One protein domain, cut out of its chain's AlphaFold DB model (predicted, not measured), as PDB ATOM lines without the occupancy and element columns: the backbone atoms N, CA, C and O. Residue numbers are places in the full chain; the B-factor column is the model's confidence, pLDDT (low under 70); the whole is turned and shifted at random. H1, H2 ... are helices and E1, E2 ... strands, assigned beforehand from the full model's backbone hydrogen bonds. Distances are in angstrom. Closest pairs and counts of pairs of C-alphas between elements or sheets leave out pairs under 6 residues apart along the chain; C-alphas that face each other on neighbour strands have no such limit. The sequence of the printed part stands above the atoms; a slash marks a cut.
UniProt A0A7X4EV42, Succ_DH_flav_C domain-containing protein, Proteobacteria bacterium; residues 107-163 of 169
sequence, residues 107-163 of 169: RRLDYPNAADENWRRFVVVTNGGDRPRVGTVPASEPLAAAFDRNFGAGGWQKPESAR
ATOM      1  N   ARG A 107      38.660  25.076  10.469       96.81
ATOM      2  CA  ARG A 107      38.947  26.061  11.521       96.81
ATOM      3  C   ARG A 107      40.352  25.883  12.103       96.81
ATOM      4  O   ARG A 107      40.620  24.947  12.861       96.81
ATOM      5  N   ARG A 108      41.232  26.827  11.770       97.31
ATOM      6  CA  ARG A 108      42.586  26.997  12.312       97.31
ATOM      7  C   ARG A 108      42.529  27.939  13.515       97.31
ATOM      8  O   ARG A 108      42.203  29.108  13.372       97.31
ATOM      9  N   LEU A 109      42.840  27.449  14.712       96.94
ATOM     10  CA  LEU A 109      42.866  28.272  15.933       96.94
ATOM     11  C   LEU A 109      43.993  29.317  15.909       96.94
ATOM     12  O   LEU A 109      43.878  30.362  16.534       96.94
ATOM     13  N   ASP A 110      45.064  29.009  15.184       97.38
ATOM     14  CA  ASP A 110      46.235  29.843  14.916       97.38
ATOM     15  C   ASP A 110      46.045  30.803  13.724       97.38
ATOM     16  O   ASP A 110      46.809  31.750  13.577       97.38
ATOM     17  N   TYR A 111      45.008  30.595  12.906       96.75
ATOM     18  CA  TYR A 111      44.595  31.490  11.817       96.75
ATOM     19  C   TYR A 111      43.058  31.627  11.845       96.75
ATOM     20  O   TYR A 111      42.368  31.016  11.025       96.75
ATOM     21  N   PRO A 112      42.490  32.356  12.826       95.44
ATOM     22  CA  PRO A 112      41.061  32.288  13.165       95.44
ATOM     23  C   PRO A 112      40.125  32.958  12.150       95.44
ATOM     24  O   PRO A 112      38.922  32.707  12.185       95.44
ATOM     25  N   ASN A 113      40.668  33.777  11.249       95.62
ATOM     26  CA  ASN A 113      39.917  34.551  10.264       95.62
ATOM     27  C   ASN A 113      40.054  33.948   8.858       95.62
ATOM     28  O   ASN A 113      41.032  33.254   8.558       95.62
ATOM     29  N   ALA A 114      39.099  34.262   7.979       95.38
ATOM     30  CA  ALA A 114      39.295  34.107   6.541       95.38
ATOM     31  C   ALA A 114      40.317  35.145   6.060       95.38
ATOM     32  O   ALA A 114      40.334  36.272   6.553       95.38
ATOM     33  N   ALA A 115      41.159  34.774   5.099       94.12
ATOM     34  CA  ALA A 115      42.190  35.661   4.561       94.12
ATOM     35  C   ALA A 115      42.103  35.670   3.031       94.12
ATOM     36  O   ALA A 115      42.872  35.002   2.343       94.12
ATOM     37  N   ASP A 116      41.103  36.381   2.501       93.38
ATOM     38  CA  ASP A 116      40.699  36.298   1.092       93.38
ATOM     39  C   ASP A 116      41.791  36.685   0.087       93.38
ATOM     40  O   ASP A 116      41.916  36.022  -0.943       93.38
ATOM     41  N   GLU A 117      42.627  37.669   0.414       92.31
ATOM     42  CA  GLU A 117      43.802  38.071  -0.379       92.31
ATOM     43  C   GLU A 117      44.763  36.890  -0.629       92.31
ATOM     44  O   GLU A 117      45.298  36.704  -1.725       92.31
ATOM     45  N   ASN A 118      44.922  36.025   0.377       90.69
ATOM     46  CA  ASN A 118      45.888  34.929   0.368       90.69
ATOM     47  C   ASN A 118      45.261  33.554   0.087       90.69
ATOM     48  O   ASN A 118      45.945  32.657  -0.412       90.69
ATOM     49  N   TRP A 119      43.960  33.375   0.333       94.12
ATOM     50  CA  TRP A 119      43.318  32.056   0.352       94.12
ATOM     51  C   TRP A 119      42.024  31.926  -0.459       94.12
ATOM     52  O   TRP A 119      41.374  30.878  -0.390       94.12
ATOM     53  N   ARG A 120      41.704  32.868  -1.359       93.56
ATOM     54  CA  ARG A 120      40.813  32.597  -2.515       93.56
ATOM     55  C   ARG A 120      41.510  31.701  -3.553       93.56
ATOM     56  O   ARG A 120      41.695  32.053  -4.713       93.56
ATOM     57  N   ARG A 121      41.941  30.528  -3.085       91.75
ATOM     58  CA  ARG A 121      42.753  29.520  -3.768       91.75
ATOM     59  C   ARG A 121      42.263  28.120  -3.385       91.75
ATOM     60  O   ARG A 121      41.966  27.855  -2.211       91.75
ATOM     61  N   PHE A 122      42.227  27.213  -4.353       91.44
ATOM     62  CA  PHE A 122      42.122  25.779  -4.105       91.44
ATOM     63  C   PHE A 122      43.445  25.265  -3.532       91.44
ATOM     64  O   PHE A 122      44.516  25.710  -3.943       91.44
ATOM     65  N   VAL A 123      43.375  24.331  -2.583       91.94
ATOM     66  CA  VAL A 123      44.536  23.541  -2.155       91.94
ATOM     67  C   VAL A 123      44.503  22.251  -2.958       91.94
ATOM     68  O   VAL A 123      43.506  21.533  -2.922       91.94
ATOM     69  N   VAL A 124      45.575  21.987  -3.696       91.12
ATOM     70  CA  VAL A 124      45.701  20.832  -4.584       91.12
ATOM     71  C   VAL A 124      46.790  19.927  -4.031       91.12
ATOM     72  O   VAL A 124      47.883  20.393  -3.703       91.12
ATOM     73  N   VAL A 125      46.491  18.635  -3.923       90.00
ATOM     74  CA  VAL A 125      47.446  17.630  -3.454       90.00
ATOM     75  C   VAL A 125      47.692  16.614  -4.556       90.00
ATOM     76  O   VAL A 125      46.750  16.073  -5.128       90.00
ATOM     77  N   THR A 126      48.962  16.357  -4.846       87.75
ATOM     78  CA  THR A 126      49.401  15.398  -5.862       87.75
ATOM     79  C   THR A 126      50.280  14.315  -5.244       87.75
ATOM     80  O   THR A 126      50.888  14.498  -4.182       87.75
ATOM     81  N   ASN A 127      50.346  13.157  -5.909       86.25
ATOM     82  CA  ASN A 127      51.268  12.095  -5.519       86.25
ATOM     83  C   ASN A 127      52.709  12.590  -5.698       86.25
ATOM     84  O   ASN A 127      53.108  12.965  -6.801       86.25
ATOM     85  N   GLY A 128      53.483  12.603  -4.614       84.31
ATOM     86  CA  GLY A 128      54.868  13.044  -4.641       84.31
ATOM     87  C   GLY A 128      55.916  11.941  -4.669       84.31
ATOM     88  O   GLY A 128      57.097  12.291  -4.633       84.31
ATOM     89  N   GLY A 129      55.509  10.670  -4.713       85.38
ATOM     90  CA  GLY A 129      56.326   9.537  -4.281       85.38
ATOM     91  C   GLY A 129      56.072   9.289  -2.795       85.38
ATOM     92  O   GLY A 129      54.933   9.070  -2.395       85.38
ATOM     93  N   ASP A 130      57.111   9.408  -1.972       77.56
ATOM     94  CA  ASP A 130      57.073   9.070  -0.539       77.56
ATOM     95  C   ASP A 130      56.112   9.925   0.302       77.56
ATOM     96  O   ASP A 130      55.755   9.548   1.418       77.56
ATOM     97  N   ARG A 131      55.754  11.128  -0.169       80.44
ATOM     98  CA  ARG A 131      54.932  12.100   0.573       80.44
ATOM     99  C   ARG A 131      54.005  12.878  -0.363       80.44
ATOM    100  O   ARG A 131      54.404  13.171  -1.492       80.44
ATOM    101  N   PRO A 132      52.814  13.300   0.095       87.56
ATOM    102  CA  PRO A 132      51.952  14.183  -0.684       87.56
ATOM    103  C   PRO A 132      52.624  15.533  -0.976       87.56
ATOM    104  O   PRO A 132      53.148  16.179  -0.063       87.56
ATOM    105  N   ARG A 133      52.574  15.992  -2.232       89.19
ATOM    106  CA  ARG A 133      52.979  17.358  -2.610       89.19
ATOM    107  C   ARG A 133      51.752  18.256  -2.560       89.19
ATOM    108  O   ARG A 133      50.758  17.968  -3.216       89.19
ATOM    109  N   VAL A 134      51.826  19.342  -1.794       90.00
ATOM    110  CA  VAL A 134      50.736  20.321  -1.663       90.00
ATOM    111  C   VAL A 134      51.101  21.595  -2.420       90.00
ATOM    112  O   VAL A 134      52.169  22.161  -2.193       90.00
ATOM    113  N   GLY A 135      50.210  22.036  -3.303       88.50
ATOM    114  CA  GLY A 135      50.271  23.310  -4.019       88.50
ATOM    115  C   GLY A 135      48.945  24.063  -3.929       88.50
ATOM    116  O   GLY A 135      47.987  23.591  -3.306       88.50
ATOM    117  N   THR A 136      48.874  25.229  -4.562       89.19
ATOM    118  CA  THR A 136      47.636  26.013  -4.663       89.19
ATOM    119  C   THR A 136      47.396  26.519  -6.079       89.19
ATOM    120  O   THR A 136      48.340  26.780  -6.819       89.19
ATOM    121  N   VAL A 137      46.118  26.671  -6.438       89.12
ATOM    122  CA  VAL A 137      45.658  27.270  -7.705       89.12
ATOM    123  C   VAL A 137      44.629  28.361  -7.377       89.12
ATOM    124  O   VAL A 137      43.774  28.122  -6.513       89.12
ATOM    125  N   PRO A 138      44.693  29.562  -7.981       91.06
ATOM    126  CA  PRO A 138      43.708  30.624  -7.766       91.06
ATOM    127  C   PRO A 138      42.270  30.169  -8.026       91.06
ATOM    128  O   PRO A 138      41.996  29.470  -8.993       91.06
ATOM    129  N   ALA A 139      41.319  30.604  -7.196       90.06
ATOM    130  CA  ALA A 139      39.899  30.294  -7.409       90.06
ATOM    131  C   ALA A 139      39.279  31.055  -8.603       90.06
ATOM    132  O   ALA A 139      38.126  30.820  -8.949       90.06
ATOM    133  N   SER A 140      40.036  31.974  -9.210       90.06
ATOM    134  CA  SER A 140      39.735  32.631 -10.485       90.06
ATOM    135  C   SER A 140      40.091  31.780 -11.710       90.06
ATOM    136  O   SER A 140      39.668  32.115 -12.811       90.06
ATOM    137  N   GLU A 141      40.870  30.709 -11.542       85.06
ATOM    138  CA  GLU A 141      41.260  29.798 -12.619       85.06
ATOM    139  C   GLU A 141      40.405  28.517 -12.594       85.06
ATOM    140  O   GLU A 141      39.995  28.063 -11.518       85.06
ATOM    141  N   PRO A 142      40.133  27.884 -13.752       86.50
ATOM    142  CA  PRO A 142      39.443  26.601 -13.788       86.50
ATOM    143  C   PRO A 142      40.248  25.527 -13.052       86.50
ATOM    144  O   PRO A 142      41.375  25.220 -13.436       86.50
ATOM    145  N   LEU A 143      39.650  24.878 -12.048       82.81
ATOM    146  CA  LEU A 143      40.311  23.817 -11.272       82.81
ATOM    147  C   LEU A 143      40.847  22.669 -12.153       82.81
ATOM    148  O   LEU A 143      41.840  22.043 -11.801       82.81
ATOM    149  N   ALA A 144      40.233  22.424 -13.316       82.75
ATOM    150  CA  ALA A 144      40.705  21.446 -14.296       82.75
ATOM    151  C   ALA A 144      42.136  21.723 -14.802       82.75
ATOM    152  O   ALA A 144      42.859  20.770 -15.082       82.75
ATOM    153  N   ALA A 145      42.568  22.990 -14.858       74.81
ATOM    154  CA  ALA A 145      43.927  23.352 -15.261       74.81
ATOM    155  C   ALA A 145      44.972  22.685 -14.350       74.81
ATOM    156  O   ALA A 145      45.927  22.095 -14.843       74.81
ATOM    157  N   ALA A 146      44.716  22.644 -13.037       72.06
ATOM    158  CA  ALA A 146      45.589  22.030 -12.034       72.06
ATOM    159  C   ALA A 146      45.879  20.530 -12.248       72.06
ATOM    160  O   ALA A 146      46.790  19.989 -11.618       72.06
ATOM    161  N   PHE A 147      45.089  19.861 -13.093       72.25
ATOM    162  CA  PHE A 147      45.161  18.428 -13.371       72.25
ATOM    163  C   PHE A 147      45.446  18.110 -14.844       72.25
ATOM    164  O   PHE A 147      45.426  16.934 -15.219       72.25
ATOM    165  N   ASP A 148      45.721  19.115 -15.683       66.81
ATOM    166  CA  ASP A 148      46.177  18.855 -17.045       66.81
ATOM    167  C   ASP A 148      47.519  18.101 -17.003       66.81
ATOM    168  O   ASP A 148      48.421  18.412 -16.220       66.81
ATOM    169  N   ARG A 149      47.667  17.086 -17.859       56.44
ATOM    170  CA  ARG A 149      48.845  16.203 -17.885       56.44
ATOM    171  C   ARG A 149      50.137  16.954 -18.226       56.44
ATOM    172  O   ARG A 149      51.216  16.456 -17.919       56.44
ATOM    173  N   ASN A 150      50.014  18.153 -18.797       49.69
ATOM    174  CA  ASN A 150      51.115  19.046 -19.152       49.69
ATOM    175  C   ASN A 150      51.362  20.184 -18.133       49.69
ATOM    176  O   ASN A 150      52.267  20.992 -18.337       49.69
ATOM    177  N   PHE A 151      50.613  20.272 -17.022       48.50
ATOM    178  CA  PHE A 151      50.605  21.449 -16.125       48.50
ATOM    179  C   PHE A 151      51.901  21.690 -15.312       48.50
ATOM    180  O   PHE A 151      51.989  22.627 -14.516       48.50
ATOM    181  N   GLY A 152      52.944  20.881 -15.519       44.50
ATOM    182  CA  GLY A 152      54.230  20.993 -14.822       44.50
ATOM    183  C   GLY A 152      55.078  22.225 -15.175       44.50
ATOM    184  O   GLY A 152      56.083  22.455 -14.509       44.50
ATOM    185  N   ALA A 153      54.707  23.006 -16.197       43.34
ATOM    186  CA  ALA A 153      55.563  24.056 -16.758       43.34
ATOM    187  C   ALA A 153      55.318  25.493 -16.242       43.34
ATOM    188  O   ALA A 153      56.189  26.335 -16.439       43.34
ATOM    189  N   GLY A 154      54.174  25.809 -15.609       45.88
ATOM    190  CA  GLY A 154      53.849  27.220 -15.313       45.88
ATOM    191  C   GLY A 154      52.863  27.552 -14.186       45.88
ATOM    192  O   GLY A 154      52.825  28.707 -13.772       45.88
ATOM    193  N   GLY A 155      52.083  26.596 -13.661       49.12
ATOM    194  CA  GLY A 155      50.991  26.901 -12.716       49.12
ATOM    195  C   GLY A 155      51.188  26.458 -11.262       49.12
ATOM    196  O   GLY A 155      50.361  26.776 -10.409       49.12
ATOM    197  N   TRP A 156      52.250  25.712 -10.934       52.34
ATOM    198  CA  TRP A 156      52.416  25.155  -9.584       52.34
ATOM    199  C   TRP A 156      53.096  26.134  -8.621       52.34
ATOM    200  O   TRP A 156      54.321  26.146  -8.468       52.34
ATOM    201  N   GLN A 157      52.295  26.933  -7.917       55.94
ATOM    202  CA  GLN A 157      52.790  27.733  -6.799       55.94
ATOM    203  C   GLN A 157      52.932  26.854  -5.547       55.94
ATOM    204  O   GLN A 157      51.953  26.322  -5.014       55.94
ATOM    205  N   LYS A 158      54.170  26.722  -5.042       51.25
ATOM    206  CA  LYS A 158      54.397  26.267  -3.661       51.25
ATOM    207  C   LYS A 158      53.646  27.219  -2.719       51.25
ATOM    208  O   LYS A 158      53.790  28.431  -2.893       51.25
ATOM    209  N   PRO A 159      52.918  26.726  -1.699       52.31
ATOM    210  CA  PRO A 159      52.388  27.602  -0.662       52.31
ATOM    211  C   PRO A 159      53.554  28.357  -0.018       52.31
ATOM    212  O   PRO A 159      54.609  27.777   0.230       52.31
ATOM    213  N   GLU A 160      53.375  29.651   0.232       47.25
ATOM    214  CA  GLU A 160      54.473  30.580   0.532       47.25
ATOM    215  C   GLU A 160      55.303  30.170   1.766       47.25
ATOM    216  O   GLU A 160      56.525  30.307   1.781       47.25
ATOM    217  N   SER A 161      54.664  29.501   2.733       43.75
ATOM    218  CA  SER A 161      55.297  28.900   3.916       43.75
ATOM    219  C   SER A 161      56.237  27.717   3.640       43.75
ATOM    220  O   SER A 161      56.892  27.232   4.555       43.75
ATOM    221  N   ALA A 162      56.308  27.206   2.409       37.03
ATOM    222  CA  ALA A 162      57.283  26.185   2.018       37.03
ATOM    223  C   ALA A 162      58.684  26.771   1.745       37.03
ATOM    224  O   ALA A 162      59.611  26.006   1.479       37.03
ATOM    225  N   ARG A 163      58.845  28.104   1.798       39.41
ATOM    226  CA  ARG A 163      60.151  28.787   1.748       39.41
ATOM    227  C   ARG A 163      60.892  28.774   3.095       39.41
ATOM    228  O   ARG A 163      62.100  28.955   3.112       39.41
TER     229      ARG A 163
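Overview. This is residues 107 to 163 of the 169 residues of the protein "Succ_DH_flav_C domain-containing protein" of Proteobacteria bacterium (UniProt A0A7X4EV42). A two-stranded antiparallel hairpin, E1 and E2, makes the middle of a loose model, with short helix H1 just before it and short helix H2 folded back near it. Residues 107 to 117 stick out, and the long link after H2 swings out at residues 148 to 154 before reaching H3. The printed part has 57 residues, with H1, E1, E2, H2 and H3 in chain order; the class is mixed, helices and strands, with 25 residues, under half, in named elements. The whole is only just loose, close to compact, with a radius of gyration of the C-alphas of 12.7 A and spans of 36 by 29 by 19 A.

Arrangement. H1, residues 116 to 119, joins E1, residues 121 to 126, by a tight link. E1 forms a hairpin with E2, residues 133 to 138, antiparallel at 151 degrees, with N 124 and O 135 at 2.9 A and N 122 and O 137 at 2.8 A, within hydrogen-bond range. H1 and E2 are only just apart, at 8.3 A. For H2, residues 143 to 147, the closest C-alphas to E2 are those of Ala 146 and Val 137, 6.8 A apart. H3, residues 160 to 163, is apart from H1, E1, E2 and H2. H2 has 0 of 1 O i to N i+4 pairs within range but 2 of 2 O i to N i+3 pairs; H1 and H3 are too short for an i+4 pair.

Along the chain. H1 begins at C-alpha 116 (40.699, 36.298, 1.092) and is 5.0 A long. E1 measures 15.7 A, E2 17.0 A and H2 7.5 A. H3 measures 6.1 A and ends at C-alpha 163 (60.151, 28.787, 1.748).

Size, cuts and confidence. The C-alphas farthest apart, of Leu 109 and Asn 150, are 37.2 A apart. The printed part has no cut. The link from H2 to H3 is long, 12 residues. Residues 148 to 163 have pLDDT under 70.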